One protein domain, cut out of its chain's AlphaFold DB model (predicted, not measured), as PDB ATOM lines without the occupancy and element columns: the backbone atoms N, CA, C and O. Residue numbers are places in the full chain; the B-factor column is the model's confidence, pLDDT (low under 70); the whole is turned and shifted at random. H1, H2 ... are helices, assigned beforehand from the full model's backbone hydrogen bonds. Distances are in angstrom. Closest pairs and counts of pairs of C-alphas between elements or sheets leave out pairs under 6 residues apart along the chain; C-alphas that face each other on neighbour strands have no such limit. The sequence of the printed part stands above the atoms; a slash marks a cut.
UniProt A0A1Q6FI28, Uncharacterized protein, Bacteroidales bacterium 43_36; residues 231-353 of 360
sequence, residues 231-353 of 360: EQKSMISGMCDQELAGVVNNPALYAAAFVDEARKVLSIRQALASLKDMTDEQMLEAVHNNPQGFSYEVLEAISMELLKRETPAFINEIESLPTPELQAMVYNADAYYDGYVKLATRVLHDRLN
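This is residues 231 to 353 of the 360 residues of an uncharacterized protein of Bacteroidales bacterium 43_36 (UniProt A0A1Q6FI28). A loose, elongated run of helices makes two lobes joined by one long helix: at one end H1 and H2 pack on H3, and H3 reaches over with residues 267 to 275 to H5, in the second lobe. There H4 folds back against H5 as a hairpin, H8 packs on H5 with its residues 338 to 343 and runs on away from it, and H6 and H7 pack on H8 at the far end. The printed part has 123 residues with eight named helices, H1 to H8 in order along the chain, and no named strand; the class is all helix, and the packing is mostly crossed. The radius of gyration of the C-alphas is 17.1 A, and the C-alphas span 52 by 30 by 21 A.

H1 is residues 231 to 238, beginning at C-alpha 231 at (48.687, 45.957, 87.022), and H2 is residues 241 to 249. H3, residues 256 to 275, is the longest helix at 28.3 A. H4 is residues 280 to 289, 14.3 A long. H5, residues 296 to 308, measures 18.3 A from C-alpha 296 at (51.882, 62.529, 68.254). H6 is residues 312 to 320 and H7 residues 323 to 331. H8, residues 338 to 352, measures 20.9 A and ends at C-alpha 352 at (20.938, 63.802, 67.258).

H1 touches H3 at residues 258 to 265 alone, at a shallow tilt of 27 degrees, the same way; the closest C-alphas, of Ile 236 and Ala 262, are 6.0 A apart. H2 and H3 form a hairpin, with C-alphas 248 and 259 closest at 5.6 A. H5, the hub, touches H3 at a steep tilt of 51 degrees, C-alphas 268 and 298 being closest at 6.0 A. H4 and H5 form a hairpin at a tilt of 37 degrees, only just steep, with C-alphas 287 and 299 closest at 5.6 A. H5 and H6 touch only at the corner, and only just, with 3 pairs of C-alphas within 8 A, Leu 306 and Phe 314 closest at 7.0 A. H8 touches H5 with residues 338 to 343 alone, C-alphas 304 and 339 being 4.2 A apart at the closest. H6 touches H8, C-alphas 318 and 344 closest at 6.2 A. H7 and H8 form a hairpin, C-alphas 326 and 344 closest at 5.6 A. H1 and H2 are apart from H4 to H8. In H1 to H8 every O i to N i+4 pair is within hydrogen-bond range.

The C-alphas farthest apart, of Ala 252 and Asn 353, are 53.7 A apart. The printed part has no cut and no long link. The mean pLDDT of the printed part is 75.2; 30 residues are under 70, among them residues 270 to 277 and 324 to 336.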
ATOM      1  N   GLU A 231      48.032  45.720  85.735       69.69
ATOM      2  CA  GLU A 231      48.687  45.957  87.022       69.69
ATOM      3  C   GLU A 231      50.046  46.651  86.841       69.69
ATOM      4  O   GLU A 231      50.357  47.615  87.541       69.69
ATOM      5  N   GLN A 232      50.838  46.218  85.856       72.62
ATOM      6  CA  GLN A 232      52.113  46.850  85.511       72.62
ATOM      7  C   GLN A 232      51.917  48.243  84.901       72.62
ATOM      8  O   GLN A 232      52.669  49.153  85.241       72.62
ATOM      9  N   LYS A 233      50.883  48.451  84.077       70.81
ATOM     10  CA  LYS A 233      50.516  49.789  83.578       70.81
ATOM     11  C   LYS A 233      50.116  50.726  84.713       70.81
ATOM     12  O   LYS A 233      50.615  51.849  84.786       70.81
ATOM     13  N   SER A 234      49.279  50.254  85.638       71.69
ATOM     14  CA  SER A 234      48.902  51.024  86.825       71.69
ATOM     15  C   SER A 234      50.127  51.372  87.670       71.69
ATOM     16  O   SER A 234      50.231  52.498  88.152       71.69
ATOM     17  N   MET A 235      51.080  50.446  87.806       74.94
ATOM     18  CA  MET A 235      52.325  50.675  88.537       74.94
ATOM     19  C   MET A 235      53.178  51.768  87.881       74.94
ATOM     20  O   MET A 235      53.574  52.707  88.566       74.94
ATOM     21  N   ILE A 236      53.401  51.699  86.563       81.00
ATOM     22  CA  ILE A 236      54.152  52.716  85.803       81.00
ATOM     23  C   ILE A 236      53.464  54.081  85.898       81.00
ATOM     24  O   ILE A 236      54.118  55.091  86.144       81.00
ATOM     25  N   SER A 237      52.134  54.123  85.774       72.19
ATOM     26  CA  SER A 237      51.373  55.372  85.884       72.19
ATOM     27  C   SER A 237      51.472  56.022  87.270       72.19
ATOM     28  O   SER A 237      51.323  57.239  87.380       72.19
ATOM     29  N   GLY A 238      51.751  55.230  88.312       73.25
ATOM     30  CA  GLY A 238      51.929  55.684  89.691       73.25
ATOM     31  C   GLY A 238      53.365  56.073  90.063       73.25
ATOM     32  O   GLY A 238      53.551  56.735  91.081       73.25
ATOM     33  N   MET A 239      54.370  55.707  89.258       82.81
ATOM     34  CA  MET A 239      55.775  56.077  89.496       82.81
ATOM     35  C   MET A 239      55.978  57.586  89.350       82.81
ATOM     36  O   MET A 239      55.326  58.212  88.518       82.81
ATOM     37  N   CYS A 240      56.894  58.187  90.108       82.25
ATOM     38  CA  CYS A 240      57.332  59.570  89.904       82.25
ATOM     39  C   CYS A 240      58.345  59.687  88.748       82.25
ATOM     40  O   CYS A 240      58.912  58.696  88.290       82.25
ATOM     41  N   ASP A 241      58.612  60.904  88.271       78.31
ATOM     42  CA  ASP A 241      59.473  61.120  87.094       78.31
ATOM     43  C   ASP A 241      60.920  60.642  87.304       78.31
ATOM     44  O   ASP A 241      61.568  60.191  86.361       78.31
ATOM     45  N   GLN A 242      61.421  60.680  88.546       78.25
ATOM     46  CA  GLN A 242      62.735  60.126  88.895       78.25
ATOM     47  C   GLN A 242      62.755  58.595  88.813       78.25
ATOM     48  O   GLN A 242      63.733  58.021  88.335       78.25
ATOM     49  N   GLU A 243      61.678  57.933  89.240       79.06
ATOM     50  CA  GLU A 243      61.532  56.477  89.150       79.06
ATOM     51  C   GLU A 243      61.407  56.033  87.688       79.06
ATOM     52  O   GLU A 243      62.119  55.126  87.262       79.06
ATOM     53  N   LEU A 244      60.596  56.738  86.891       83.00
ATOM     54  CA  LEU A 244      60.462  56.496  85.452       83.00
ATOM     55  C   LEU A 244      61.790  56.701  84.711       83.00
ATOM     56  O   LEU A 244      62.192  55.854  83.914       83.00
ATOM     57  N   ALA A 245      62.524  57.778  85.009       77.25
ATOM     58  CA  ALA A 245      63.859  57.992  84.454       77.25
ATOM     59  C   ALA A 245      64.837  56.883  84.879       77.25
ATOM     60  O   ALA A 245      65.673  56.454  84.085       77.25
ATOM     61  N   GLY A 246      64.718  56.376  86.110       75.69
ATOM     62  CA  GLY A 246      65.486  55.233  86.603       75.69
ATOM     63  C   GLY A 246      65.231  53.949  85.807       75.69
ATOM     64  O   GLY A 246      66.187  53.238  85.489       75.69
ATOM     65  N   VAL A 247      63.976  53.685  85.434       83.12
ATOM     66  CA  VAL A 247      63.581  52.556  84.572       83.12
ATOM     67  C   VAL A 247      64.142  52.724  83.157       83.12
ATOM     68  O   VAL A 247      64.773  51.808  82.630       83.12
ATOM     69  N   VAL A 248      63.986  53.912  82.566       80.88
ATOM     70  CA  VAL A 248      64.451  54.216  81.201       80.88
ATOM     71  C   VAL A 248      65.976  54.147  81.073       80.88
ATOM     72  O   VAL A 248      66.484  53.648  80.070       80.88
ATOM     73  N   ASN A 249      66.712  54.609  82.086       80.06
ATOM     74  CA  ASN A 249      68.177  54.645  82.075       80.06
ATOM     75  C   ASN A 249      68.831  53.298  82.418       80.06
ATOM     76  O   ASN A 249      70.031  53.136  82.205       80.06
ATOM     77  N   ASN A 250      68.062  52.326  82.921       79.88
ATOM     78  CA  ASN A 250      68.557  50.990  83.262       79.88
ATOM     79  C   ASN A 250      67.749  49.888  82.555       79.88
ATOM     80  O   ASN A 250      67.193  49.009  83.218       79.88
ATOM     81  N   PRO A 251      67.708  49.874  81.209       75.25
ATOM     82  CA  PRO A 251      66.840  48.976  80.447       75.25
ATOM     83  C   PRO A 251      67.164  47.489  80.649       75.25
ATOM     84  O   PRO A 251      66.313  46.641  80.419       75.25
ATOM     85  N   ALA A 252      68.375  47.154  81.110       75.56
ATOM     86  CA  ALA A 252      68.783  45.777  81.390       75.56
ATOM     87  C   ALA A 252      68.096  45.156  82.623       75.56
ATOM     88  O   ALA A 252      68.145  43.939  82.790       75.56
ATOM     89  N   LEU A 253      67.490  45.970  83.497       72.44
ATOM     90  CA  LEU A 253      66.850  45.515  84.739       72.44
ATOM     91  C   LEU A 253      65.345  45.254  84.589       72.44
ATOM     92  O   LEU A 253      64.725  44.719  85.507       72.44
ATOM     93  N   TYR A 254      64.758  45.621  83.449       77.38
ATOM     94  CA  TYR A 254      63.316  45.595  83.223       77.38
ATOM     95  C   TYR A 254      62.983  44.900  81.901       77.38
ATOM     96  O   TYR A 254      63.794  44.845  80.978       77.38
ATOM     97  N   ALA A 255      61.768  44.360  81.799       75.56
ATOM     98  CA  ALA A 255      61.264  43.864  80.524       75.56
ATOM     99  C   ALA A 255      61.152  45.030  79.535       75.56
ATOM    100  O   ALA A 255      60.719  46.113  79.917       75.56
ATOM    101  N   ALA A 256      61.488  44.799  78.265       69.00
ATOM    102  CA  ALA A 256      61.503  45.861  77.263       69.00
ATOM    103  C   ALA A 256      60.169  46.641  77.218       69.00
ATOM    104  O   ALA A 256      60.189  47.868  77.257       69.00
ATOM    105  N   ALA A 257      59.025  45.941  77.287       68.75
ATOM    106  CA  ALA A 257      57.703  46.577  77.198       68.75
ATOM    107  C   ALA A 257      57.418  47.507  78.382       68.75
ATOM    108  O   ALA A 257      56.705  48.496  78.265       68.75
ATOM    109  N   PHE A 258      58.003  47.187  79.536       76.31
ATOM    110  CA  PHE A 258      57.915  48.000  80.740       76.31
ATOM    111  C   PHE A 258      58.755  49.274  80.605       76.31
ATOM    112  O   PHE A 258      58.345  50.340  81.052       76.31
ATOM    113  N   VAL A 259      59.922  49.171  79.961       77.62
ATOM    114  CA  VAL A 259      60.801  50.314  79.680       77.62
ATOM    115  C   VAL A 259      60.175  51.252  78.652       77.62
ATOM    116  O   VAL A 259      60.242  52.467  78.828       77.62
ATOM    117  N   ASP A 260      59.564  50.710  77.599       74.69
ATOM    118  CA  ASP A 260      58.949  51.514  76.544       74.69
ATOM    119  C   ASP A 260      57.681  52.232  77.042       74.69
ATOM    120  O   ASP A 260      57.546  53.438  76.825       74.69
ATOM    121  N   GLU A 261      56.831  51.576  77.842       75.50
ATOM    122  CA  GLU A 261      55.702  52.252  78.501       75.50
ATOM    123  C   GLU A 261      56.181  53.313  79.511       75.50
ATOM    124  O   GLU A 261      55.664  54.430  79.536       75.50
ATOM    125  N   ALA A 262      57.218  53.025  80.309       78.81
ATOM    126  CA  ALA A 262      57.796  54.017  81.217       78.81
ATOM    127  C   ALA A 262      58.362  55.232  80.464       78.81
ATOM    128  O   ALA A 262      58.207  56.368  80.917       78.81
ATOM    129  N   ARG A 263      58.969  55.014  79.290       77.44
ATOM    130  CA  ARG A 263      59.440  56.087  78.405       77.44
ATOM    131  C   ARG A 263      58.276  56.929  77.885       77.44
ATOM    132  O   ARG A 263      58.397  58.151  77.891       77.44
ATOM    133  N   LYS A 264      57.168  56.299  77.487       73.94
ATOM    134  CA  LYS A 264      55.953  56.981  77.017       73.94
ATOM    135  C   LYS A 264      55.309  57.831  78.115       73.94
ATOM    136  O   LYS A 264      55.004  58.999  77.900       73.94
ATOM    137  N   VAL A 265      55.148  57.289  79.322       76.94
ATOM    138  CA  VAL A 265      54.587  58.049  80.453       76.94
ATOM    139  C   VAL A 265      55.498  59.218  80.832       76.94
ATOM    140  O   VAL A 265      55.015  60.325  81.077       76.94
ATOM    141  N   LEU A 266      56.819  59.009  80.839       78.19
ATOM    142  CA  LEU A 266      57.782  60.068  81.133       78.19
ATOM    143  C   LEU A 266      57.762  61.176  80.072       78.19
ATOM    144  O   LEU A 266      57.769  62.350  80.440       78.19
ATOM    145  N   SER A 267      57.702  60.831  78.781       68.69
ATOM    146  CA  SER A 267      57.649  61.825  77.702       68.69
ATOM    147  C   SER A 267      56.367  62.653  77.763       68.69
ATOM    148  O   SER A 267      56.438  63.876  77.672       68.69
ATOM    149  N   ILE A 268      55.218  62.018  78.018       68.06
ATOM    150  CA  ILE A 268      53.934  62.708  78.193       68.06
ATOM    151  C   ILE A 268      53.995  63.665  79.386       68.06
ATOM    152  O   ILE A 268      53.553  64.803  79.277       68.06
ATOM    153  N   ARG A 269      54.568  63.256  80.524       72.00
ATOM    154  CA  ARG A 269      54.662  64.125  81.709       72.00
ATOM    155  C   ARG A 269      55.629  65.284  81.532       72.00
ATOM    156  O   ARG A 269      55.305  66.401  81.923       72.00
ATOM    157  N   GLN A 270      56.786  65.041  80.925       69.44
ATOM    158  CA  GLN A 270      57.743  66.099  80.601       69.44
ATOM    159  C   GLN A 270      57.140  67.095  79.607       69.44
ATOM    160  O   GLN A 270      57.282  68.305  79.782       69.44
ATOM    161  N   ALA A 271      56.396  66.594  78.620       62.78
ATOM    162  CA  ALA A 271      55.658  67.431  77.693       62.78
ATOM    163  C   ALA A 271      54.547  68.217  78.406       62.78
ATOM    164  O   ALA A 271      54.517  69.436  78.299       62.78
ATOM    165  N   LEU A 272      53.704  67.589  79.226       64.69
ATOM    166  CA  LEU A 272      52.661  68.273  80.007       64.69
ATOM    167  C   LEU A 272      53.224  69.317  80.981       64.69
ATOM    168  O   LEU A 272      52.618  70.372  81.166       64.69
ATOM    169  N   ALA A 273      54.400  69.076  81.563       67.00
ATOM    170  CA  ALA A 273      55.103  70.071  82.367       67.00
ATOM    171  C   ALA A 273      55.534  71.285  81.527       67.00
ATOM    172  O   ALA A 273      55.420  72.411  82.003       67.00
ATOM    173  N   SER A 274      55.959  71.075  80.274       62.66
ATOM    174  CA  SER A 274      56.254  72.162  79.327       62.66
ATOM    175  C   SER A 274      55.002  72.871  78.787       62.66
ATOM    176  O   SER A 274      55.069  74.041  78.425       62.66
ATOM    177  N   LEU A 275      53.849  72.193  78.795       63.31
ATOM    178  CA  LEU A 275      52.552  72.724  78.353       63.31
ATOM    179  C   LEU A 275      51.836  73.550  79.430       63.31
ATOM    180  O   LEU A 275      50.903  74.286  79.116       63.31
ATOM    181  N   LYS A 276      52.248  73.450  80.699       66.00
ATOM    182  CA  LYS A 276      51.592  74.127  81.828       66.00
ATOM    183  C   LYS A 276      51.523  75.653  81.666       66.00
ATOM    184  O   LYS A 276      50.570  76.256  82.154       66.00
ATOM    185  N   ASP A 277      52.487  76.238  80.959       69.38
ATOM    186  CA  ASP A 277      52.598  77.686  80.749       69.38
ATOM    187  C   ASP A 277      52.107  78.145  79.360       69.38
ATOM    188  O   ASP A 277      52.171  79.335  79.052       69.38
ATOM    189  N   MET A 278      51.616  77.229  78.513       75.44
ATOM    190  CA  MET A 278      51.069  77.580  77.197       75.44
ATOM    191  C   MET A 278      49.634  78.101  77.311       75.44
ATOM    192  O   MET A 278      48.821  77.570  78.078       75.44
ATOM    193  N   THR A 279      49.315  79.133  76.527       84.12
ATOM    194  CA  THR A 279      47.933  79.613  76.396       84.12
ATOM    195  C   THR A 279      47.114  78.655  75.538       84.12
ATOM    196  O   THR A 279      47.653  77.876  74.747       84.12
ATOM    197  N   ASP A 280      45.795  78.728  75.674       82.94
ATOM    198  CA  ASP A 280      44.860  77.907  74.910       82.94
ATOM    199  C   ASP A 280      45.019  78.109  73.387       82.94
ATOM    200  O   ASP A 280      44.928  77.152  72.621       82.94
ATOM    201  N   GLU A 281      45.350  79.323  72.932       83.06
ATOM    202  CA  GLU A 281      45.632  79.605  71.517       83.06
ATOM    203  C   GLU A 281      46.914  78.920  71.034       83.06
ATOM    204  O   GLU A 281      46.947  78.374  69.933       83.06
ATOM    205  N   GLN A 282      47.963  78.914  71.859       81.69
ATOM    206  CA  GLN A 282      49.228  78.252  71.528       81.69
ATOM    207  C   GLN A 282      49.074  76.731  71.492       81.69
ATOM    208  O   GLN A 282      49.703  76.062  70.673       81.69
ATOM    209  N   MET A 283      48.235  76.181  72.373       82.88
ATOM    210  CA  MET A 283      47.869  74.766  72.357       82.88
ATOM    211  C   MET A 283      47.087  74.405  71.092       82.88
ATOM    212  O   MET A 283      47.393  73.400  70.454       82.88
ATOM    213  N   LEU A 284      46.122  75.238  70.692       84.19
ATOM    214  CA  LEU A 284      45.348  75.018  69.472       84.19
ATOM    215  C   LEU A 284      46.238  75.096  68.219       84.19
ATOM    216  O   LEU A 284      46.177  74.226  67.352       84.19
ATOM    217  N   GLU A 285      47.136  76.082  68.157       82.38
ATOM    218  CA  GLU A 285      48.113  76.213  67.071       82.38
ATOM    219  C   GLU A 285      49.075  75.016  67.002       82.38
ATOM    220  O   GLU A 285      49.390  74.538  65.907       82.38
ATOM    221  N   ALA A 286      49.504  74.494  68.157       81.25
ATOM    222  CA  ALA A 286      50.340  73.299  68.234       81.25
ATOM    223  C   ALA A 286      49.641  72.073  67.631       81.25
ATOM    224  O   ALA A 286      50.266  71.324  66.883       81.25
ATOM    225  N   VAL A 287      48.344  71.900  67.891       81.25
ATOM    226  CA  VAL A 287      47.570  70.771  67.361       81.25
ATOM    227  C   VAL A 287      47.356  70.866  65.843       81.25
ATOM    228  O   VAL A 287      47.408  69.843  65.164       81.25
ATOM    229  N   HIS A 288      47.178  72.070  65.292       80.31
ATOM    230  CA  HIS A 288      46.946  72.260  63.853       80.31
ATOM    231  C   HIS A 288      48.213  72.205  63.007       80.31
ATOM    232  O   HIS A 288      48.251  71.541  61.973       80.31
ATOM    233  N   ASN A 289      49.236  72.948  63.423       78.25
ATOM    234  CA  ASN A 289      50.387  73.244  62.573       78.25
ATOM    235  C   ASN A 289      51.680  72.620  63.091       78.25
ATOM    236  O   ASN A 289      52.684  72.626  62.381       78.25
ATOM    237  N   ASN A 290      51.668  72.122  64.331       77.81
ATOM    238  CA  ASN A 290      52.820  71.577  65.035       77.81
ATOM    239  C   ASN A 290      54.137  72.361  64.809       77.81
ATOM    240  O   ASN A 290      55.159  71.757  64.461       77.81
ATOM    241  N   PRO A 291      54.164  73.702  64.983       70.31
ATOM    242  CA  PRO A 291      55.358  74.491  64.685       70.31
ATOM    243  C   PRO A 291      56.542  74.150  65.604       70.31
ATOM    244  O   PRO A 291      57.689  74.410  65.250       70.31
ATOM    245  N   GLN A 292      56.282  73.550  66.770       67.75
ATOM    246  CA  GLN A 292      57.301  73.119  67.726       67.75
ATOM    247  C   GLN A 292      57.828  71.694  67.468       67.75
ATOM    248  O   GLN A 292      58.793  71.289  68.114       67.75
ATOM    249  N   GLY A 293      57.237  70.934  66.536       69.62
ATOM    250  CA  GLY A 293      57.672  69.571  66.213       69.62
ATOM    251  C   GLY A 293      57.405  68.547  67.322       69.62
ATOM    252  O   GLY A 293      58.190  67.616  67.506       69.62
ATOM    253  N   PHE A 294      56.318  68.719  68.076       70.56
ATOM    254  CA  PHE A 294      55.856  67.770  69.085       70.56
ATOM    255  C   PHE A 294      55.553  66.394  68.479       70.56
ATOM    256  O   PHE A 294      55.131  66.284  67.324       70.56
ATOM    257  N   SER A 295      55.768  65.340  69.272       70.00
ATOM    258  CA  SER A 295      55.369  63.984  68.895       70.00
ATOM    259  C   SER A 295      53.848  63.825  68.966       70.00
ATOM    260  O   SER A 295      53.158  64.613  69.616       70.00
ATOM    261  N   TYR A 296      53.321  62.791  68.311       71.00
ATOM    262  CA  TYR A 296      51.882  62.529  68.254       71.00
ATOM    263  C   TYR A 296      51.252  62.402  69.650       71.00
ATOM    264  O   TYR A 296      50.223  63.013  69.912       71.00
ATOM    265  N   GLU A 297      51.912  61.707  70.577       68.44
ATOM    266  CA  GLU A 297      51.429  61.488  71.950       68.44
ATOM    267  C   GLU A 297      51.312  62.802  72.735       68.44
ATOM    268  O   GLU A 297      50.462  62.953  73.612       68.44
ATOM    269  N   VAL A 298      52.172  63.771  72.415       71.75
ATOM    270  CA  VAL A 298      52.126  65.105  73.013       71.75
ATOM    271  C   VAL A 298      50.966  65.905  72.430       71.75
ATOM    272  O   VAL A 298      50.226  66.520  73.188       71.75
ATOM    273  N   LEU A 299      50.760  65.864  71.111       79.19
ATOM    274  CA  LEU A 299      49.631  66.531  70.452       79.19
ATOM    275  C   LEU A 299      48.280  65.948  70.896       79.19
ATOM    276  O   LEU A 299      47.328  66.691  71.133       79.19
ATOM    277  N   GLU A 300      48.220  64.634  71.113       78.00
ATOM    278  CA  GLU A 300      47.073  63.943  71.694       78.00
ATOM    279  C   GLU A 300      46.773  64.461  73.108       78.00
ATOM    280  O   GLU A 300      45.642  64.871  73.395       78.00
ATOM    281  N   ALA A 301      47.793  64.547  73.966       76.94
ATOM    282  CA  ALA A 301      47.658  65.097  75.311       76.94
ATOM    283  C   ALA A 301      47.223  66.576  75.304       76.94
ATOM    284  O   ALA A 301      46.378  66.959  76.115       76.94
ATOM    285  N   ILE A 302      47.731  67.391  74.369       80.19
ATOM    286  CA  ILE A 302      47.299  68.788  74.187       80.19
ATOM    287  C   ILE A 302      45.818  68.844  73.805       80.19
ATOM    288  O   ILE A 302      45.067  69.611  74.404       80.19
ATOM    289  N   SER A 303      45.370  68.012  72.860       82.00
ATOM    290  CA  SER A 303      43.960  67.976  72.443       82.00
ATOM    291  C   SER A 303      43.016  67.619  73.599       82.00
ATOM    292  O   SER A 303      41.938  68.194  73.746       82.00
ATOM    293  N   MET A 304      43.441  66.693  74.462       80.69
ATOM    294  CA  MET A 304      42.689  66.270  75.639       80.69
ATOM    295  C   MET A 304      42.673  67.346  76.726       80.69
ATOM    296  O   MET A 304      41.666  67.508  77.416       80.69
ATOM    297  N   GLU A 305      43.757  68.107  76.871       80.69
ATOM    298  CA  GLU A 305      43.821  69.232  77.800       80.69
ATOM    299  C   GLU A 305      42.962  70.415  77.313       80.69
ATOM    300  O   GLU A 305      42.224  70.977  78.117       80.69
ATOM    301  N   LEU A 306      42.950  70.723  76.008       83.12
ATOM    302  CA  LEU A 306      42.028  71.698  75.397       83.12
ATOM    303  C   LEU A 306      40.558  71.323  75.639       83.12
ATOM    304  O   LEU A 306      39.740  72.173  75.996       83.12
ATOM    305  N   LEU A 307      40.220  70.034  75.501       83.69
ATOM    306  CA  LEU A 307      38.883  69.527  75.820       83.69
ATOM    307  C   LEU A 307      38.546  69.720  77.301       83.69
ATOM    308  O   LEU A 307      37.460  70.184  77.641       83.69
ATOM    309  N   LYS A 308      39.476  69.365  78.189       82.12
ATOM    310  CA  LYS A 308      39.302  69.450  79.643       82.12
ATOM    311  C   LYS A 308      39.172  70.891  80.140       82.12
ATOM    312  O   LYS A 308      38.458  71.126  81.111       82.12
ATOM    313  N   ARG A 309      39.858  71.838  79.497       81.69
ATOM    314  CA  ARG A 309      39.766  73.280  79.778       81.69
ATOM    315  C   ARG A 309      38.507  73.927  79.205       81.69
ATOM    316  O   ARG A 309      38.252  75.088  79.504       81.69
ATOM    317  N   GLU A 310      37.734  73.185  78.409       82.44
ATOM    318  CA  GLU A 310      36.581  73.691  77.663       82.44
ATOM    319  C   GLU A 310      36.923  74.945  76.843       82.44
ATOM    320  O   GLU A 310      36.176  75.924  76.821       82.44
ATOM    321  N   THR A 311      38.077  74.920  76.168       84.81
ATOM    322  CA  THR A 311      38.575  76.061  75.399       84.81
ATOM    323  C   THR A 311      37.547  76.497  74.338       84.81
ATOM    324  O   THR A 311      37.233  75.711  73.436       84.81
ATOM    325  N   PRO A 312      37.050  77.753  74.363       84.44
ATOM    326  CA  PRO A 312      35.972  78.190  73.474       84.44
ATOM    327  C   PRO A 312      36.307  78.090  71.984       84.44
ATOM    328  O   PRO A 312      35.455  77.702  71.194       84.44
ATOM    329  N   ALA A 313      37.540  78.418  71.587       83.81
ATOM    330  CA  ALA A 313      37.966  78.340  70.188       83.81
ATOM    331  C   ALA A 313      37.931  76.896  69.659       83.81
ATOM    332  O   ALA A 313      37.408  76.653  68.576       83.81
ATOM    333  N   PHE A 314      38.406  75.950  70.470       85.94
ATOM    334  CA  PHE A 314      38.407  74.524  70.160       85.94
ATOM    335  C   PHE A 314      36.982  73.947  70.075       85.94
ATOM    336  O   PHE A 314      36.658  73.206  69.151       85.94
ATOM    337  N   ILE A 315      36.096  74.336  71.001       85.44
ATOM    338  CA  ILE A 315      34.679  73.940  70.964       85.44
ATOM    339  C   ILE A 315      33.983  74.507  69.727       85.44
ATOM    340  O   ILE A 315      33.335  73.754  69.005       85.44
ATOM    341  N   ASN A 316      34.141  75.805  69.460       86.25
ATOM    342  CA  ASN A 316      33.495  76.474  68.331       86.25
ATOM    343  C   ASN A 316      33.919  75.879  66.985       86.25
ATOM    344  O   ASN A 316      33.097  75.793  66.076       86.25
ATOM    345  N   GLU A 317      35.178  75.460  66.853       84.94
ATOM    346  CA  GLU A 317      35.668  74.796  65.647       84.94
ATOM    347  C   GLU A 317      34.866  73.526  65.355       84.94
ATOM    348  O   GLU A 317      34.282  73.402  64.278       84.94
ATOM    349  N   ILE A 318      34.721  72.643  66.344       86.75
ATOM    350  CA  ILE A 318      33.988  71.381  66.191       86.75
ATOM    351  C   ILE A 318      32.475  71.607  66.106       86.75
ATOM    352  O   ILE A 318      31.796  70.986  65.289       86.75
ATOM    353  N   GLU A 319      31.924  72.533  66.887       82.81
ATOM    354  CA  GLU A 319      30.508  72.902  66.814       82.81
ATOM    355  C   GLU A 319      30.123  73.582  65.498       82.81
ATOM    356  O   GLU A 319      28.944  73.573  65.146       82.81
ATOM    357  N   SER A 320      31.074  74.143  64.751       86.25
ATOM    358  CA  SER A 320      30.805  74.719  63.430       86.25
ATOM    359  C   SER A 320      30.696  73.668  62.322       86.25
ATOM    360  O   SER A 320      30.079  73.936  61.288       86.25
ATOM    361  N   LEU A 321      31.224  72.457  62.541       82.81
ATOM    362  CA  LEU A 321      31.231  71.401  61.532       82.81
ATOM    363  C   LEU A 321      29.813  70.874  61.260       82.81
ATOM    364  O   LEU A 321      29.006  70.721  62.189       82.81
ATOM    365  N   PRO A 322      29.461  70.562  60.001       76.81
ATOM    366  CA  PRO A 322      28.175  69.973  59.663       76.81
ATOM    367  C   PRO A 322      28.077  68.525  60.173       76.81
ATOM    368  O   PRO A 322      29.068  67.820  60.340       76.81
ATOM    369  N   THR A 323      26.853  68.050  60.419       74.06
ATOM    370  CA  THR A 323      26.605  66.707  60.984       74.06
ATOM    371  C   THR A 323      27.279  65.556  60.218       74.06
ATOM    372  O   THR A 323      27.805  64.671  60.888       74.06
ATOM    373  N   PRO A 324      27.330  65.536  58.869       68.31
ATOM    374  CA  PRO A 324      28.061  64.500  58.137       68.31
ATOM    375  C   PRO A 324      29.566  64.493  58.429       68.31
ATOM    376  O   PRO A 324      30.166  63.426  58.486       68.31
ATOM    377  N   GLU A 325      30.170  65.660  58.656       69.69
ATOM    378  CA  GLU A 325      31.592  65.771  58.998       69.69
ATOM    379  C   GLU A 325      31.845  65.331  60.439       69.69
ATOM    380  O   GLU A 325      32.771  64.569  60.680       69.69
ATOM    381  N   LEU A 326      30.963  65.679  61.382       62.97
ATOM    382  CA  LEU A 326      31.025  65.144  62.748       62.97
ATOM    383  C   LEU A 326      30.878  63.617  62.776       62.97
ATOM    384  O   LEU A 326      31.596  62.939  63.504       62.97
ATOM    385  N   GLN A 327      29.972  63.061  61.966       61.91
ATOM    386  CA  GLN A 327      29.833  61.612  61.813       61.91
ATOM    387  C   GLN A 327      31.093  60.992  61.214       61.91
ATOM    388  O   GLN A 327      31.534  59.962  61.710       61.91
ATOM    389  N   ALA A 328      31.693  61.625  60.203       63.78
ATOM    390  CA  ALA A 328      32.951  61.172  59.621       63.78
ATOM    391  C   ALA A 328      34.110  61.230  60.628       63.78
ATOM    392  O   ALA A 328      34.901  60.298  60.677       63.78
ATOM    393  N   MET A 329      34.185  62.266  61.469       62.97
ATOM    394  CA  MET A 329      35.201  62.385  62.521       62.97
ATOM    395  C   MET A 329      35.062  61.311  63.600       62.97
ATOM    396  O   MET A 329      36.057  60.737  64.023       62.97
ATOM    397  N   VAL A 330      33.834  61.024  64.039       63.84
ATOM    398  CA  VAL A 330      33.572  59.971  65.032       63.84
ATOM    399  C   VAL A 330      33.785  58.579  64.430       63.84
ATOM    400  O   VAL A 330      34.303  57.693  65.099       63.84
ATOM    401  N   TYR A 331      33.402  58.384  63.165       53.91
ATOM    402  CA  TYR A 331      33.591  57.123  62.445       53.91
ATOM    403  C   TYR A 331      35.070  56.846  62.133       53.91
ATOM    404  O   TYR A 331      35.500  55.701  62.209       53.91
ATOM    405  N   ASN A 332      35.853  57.893  61.857       62.75
ATOM    406  CA  ASN A 332      37.292  57.833  61.599       62.75
ATOM    407  C   ASN A 332      38.104  58.343  62.802       62.75
ATOM    408  O   ASN A 332      39.047  59.112  62.620       62.75
ATOM    409  N   ALA A 333      37.728  57.949  64.023       49.03
ATOM    410  CA  ALA A 333      38.343  58.434  65.263       49.03
ATOM    411  C   ALA A 333      39.885  58.355  65.259       49.03
ATOM    412  O   ALA A 333      40.540  59.298  65.689       49.03
ATOM    413  N   ASP A 334      40.450  57.292  64.678       51.62
ATOM    414  CA  ASP A 334      41.898  57.039  64.600       51.62
ATOM    415  C   ASP A 334      42.680  58.083  63.765       51.62
ATOM    416  O   ASP A 334      43.902  58.178  63.870       51.62
ATOM    417  N   ALA A 335      41.999  58.883  62.933       58.06
ATOM    418  CA  ALA A 335      42.608  59.949  62.127       58.06
ATOM    419  C   ALA A 335      42.688  61.303  62.858       58.06
ATOM    420  O   ALA A 335      43.273  62.256  62.338       58.06
ATOM    421  N   TYR A 336      42.094  61.399  64.048       69.31
ATOM    422  CA  TYR A 336      42.004  62.623  64.834       69.31
ATOM    423  C   TYR A 336      42.597  62.410  66.223       69.31
ATOM    424  O   TYR A 336      42.699  61.294  66.720       69.31
ATOM    425  N   TYR A 337      42.984  63.501  66.881       79.94
ATOM    426  CA  TYR A 337      43.388  63.414  68.277       79.94
ATOM    427  C   TYR A 337      42.175  63.161  69.177       79.94
ATOM    428  O   TYR A 337      41.083  63.684  68.944       79.94
ATOM    429  N   ASP A 338      42.389  62.415  70.253       73.62
ATOM    430  CA  ASP A 338      41.353  61.918  71.163       73.62
ATOM    431  C   ASP A 338      40.415  63.019  71.711       73.62
ATOM    432  O   ASP A 338      39.205  62.814  71.876       73.62
ATOM    433  N   GLY A 339      40.947  64.228  71.934       76.06
ATOM    434  CA  GLY A 339      40.159  65.393  72.339       76.06
ATOM    435  C   GLY A 339      39.131  65.823  71.288       76.06
ATOM    436  O   GLY A 339      37.991  66.138  71.634       76.06
ATOM    437  N   TYR A 340      39.498  65.786  70.002       78.69
ATOM    438  CA  TYR A 340      38.618  66.129  68.876       78.69
ATOM    439  C   TYR A 340      37.507  65.093  68.725       78.69
ATOM    440  O   TYR A 340      36.343  65.457  68.570       78.69
ATOM    441  N   VAL A 341      37.844  63.807  68.840       75.88
ATOM    442  CA  VAL A 341      36.878  62.703  68.731       75.88
ATOM    443  C   VAL A 341      35.841  62.770  69.849       75.88
ATOM    444  O   VAL A 341      34.637  62.675  69.592       75.88
ATOM    445  N   LYS A 342      36.275  62.975  71.099       76.25
ATOM    446  CA  LYS A 342      35.361  63.080  72.249       76.25
ATOM    447  C   LYS A 342      34.455  64.302  72.148       76.25
ATOM    448  O   LYS A 342      33.265  64.197  72.445       76.25
ATOM    449  N   LEU A 343      34.984  65.435  71.684       79.38
ATOM    450  CA  LEU A 343      34.183  66.634  71.464       79.38
ATOM    451  C   LEU A 343      33.176  66.446  70.326       79.38
ATOM    452  O   LEU A 343      31.996  66.730  70.512       79.38
ATOM    453  N   ALA A 344      33.604  65.892  69.189       76.38
ATOM    454  CA  ALA A 344      32.731  65.601  68.055       76.38
ATOM    455  C   ALA A 344      31.624  64.611  68.436       76.38
ATOM    456  O   ALA A 344      30.468  64.819  68.078       76.38
ATOM    457  N   THR A 345      31.945  63.590  69.238       75.44
ATOM    458  CA  THR A 345      30.964  62.637  69.778       75.44
ATOM    459  C   THR A 345      29.937  63.338  70.667       75.44
ATOM    460  O   THR A 345      28.739  63.102  70.515       75.44
ATOM    461  N   ARG A 346      30.385  64.237  71.560       82.00
ATOM    462  CA  ARG A 346      29.504  65.041  72.425       82.00
ATOM    463  C   ARG A 346      28.560  65.919  71.598       82.00
ATOM    464  O   ARG A 346      27.349  65.834  71.768       82.00
ATOM    465  N   VAL A 347      29.099  66.690  70.654       79.25
ATOM    466  CA  VAL A 347      28.319  67.593  69.788       79.25
ATOM    467  C   VAL A 347      27.344  66.811  68.903       79.25
ATOM    468  O   VAL A 347      26.188  67.201  68.747       79.25
ATOM    469  N   LEU A 348      27.781  65.689  68.329       76.12
ATOM    470  CA  LEU A 348      26.933  64.831  67.507       76.12
ATOM    471  C   LEU A 348      25.782  64.236  68.326       76.12
ATOM    472  O   LEU A 348      24.641  64.233  67.862       76.12
ATOM    473  N   HIS A 349      26.064  63.774  69.546       73.19
ATOM    474  CA  HIS A 349      25.044  63.285  70.465       73.19
ATOM    475  C   HIS A 349      24.024  64.382  70.803       73.19
ATOM    476  O   HIS A 349      22.824  64.139  70.690       73.19
ATOM    477  N   ASP A 350      24.478  65.594  71.126       76.88
ATOM    478  CA  ASP A 350      23.601  66.729  71.447       76.88
ATOM    479  C   ASP A 350      22.721  67.153  70.256       76.88
ATOM    480  O   ASP A 350      21.576  67.571  70.435       76.88
ATOM    481  N   ARG A 351      23.215  67.000  69.019       79.38
ATOM    482  CA  ARG A 351      22.455  67.298  67.791       79.38
ATOM    483  C   ARG A 351      21.454  66.213  67.403       79.38
ATOM    484  O   ARG A 351      20.393  66.535  66.875       79.38
ATOM    485  N   LEU A 352      21.802  64.941  67.597       71.50
ATOM    486  CA  LEU A 352      20.938  63.802  67.258       71.50
ATOM    487  C   LEU A 352      19.875  63.549  68.330       71.50
ATOM    488  O   LEU A 352      18.769  63.123  68.006       71.50
ATOM    489  N   ASN A 353      20.200  63.864  69.582       65.88
ATOM    490  CA  ASN A 353      19.301  63.809  70.723       65.88
ATOM    491  C   ASN A 353      19.158  65.214  71.319       65.88
ATOM    492  O   ASN A 353      19.687  65.459  72.407       65.88
TER     493      ASN A 353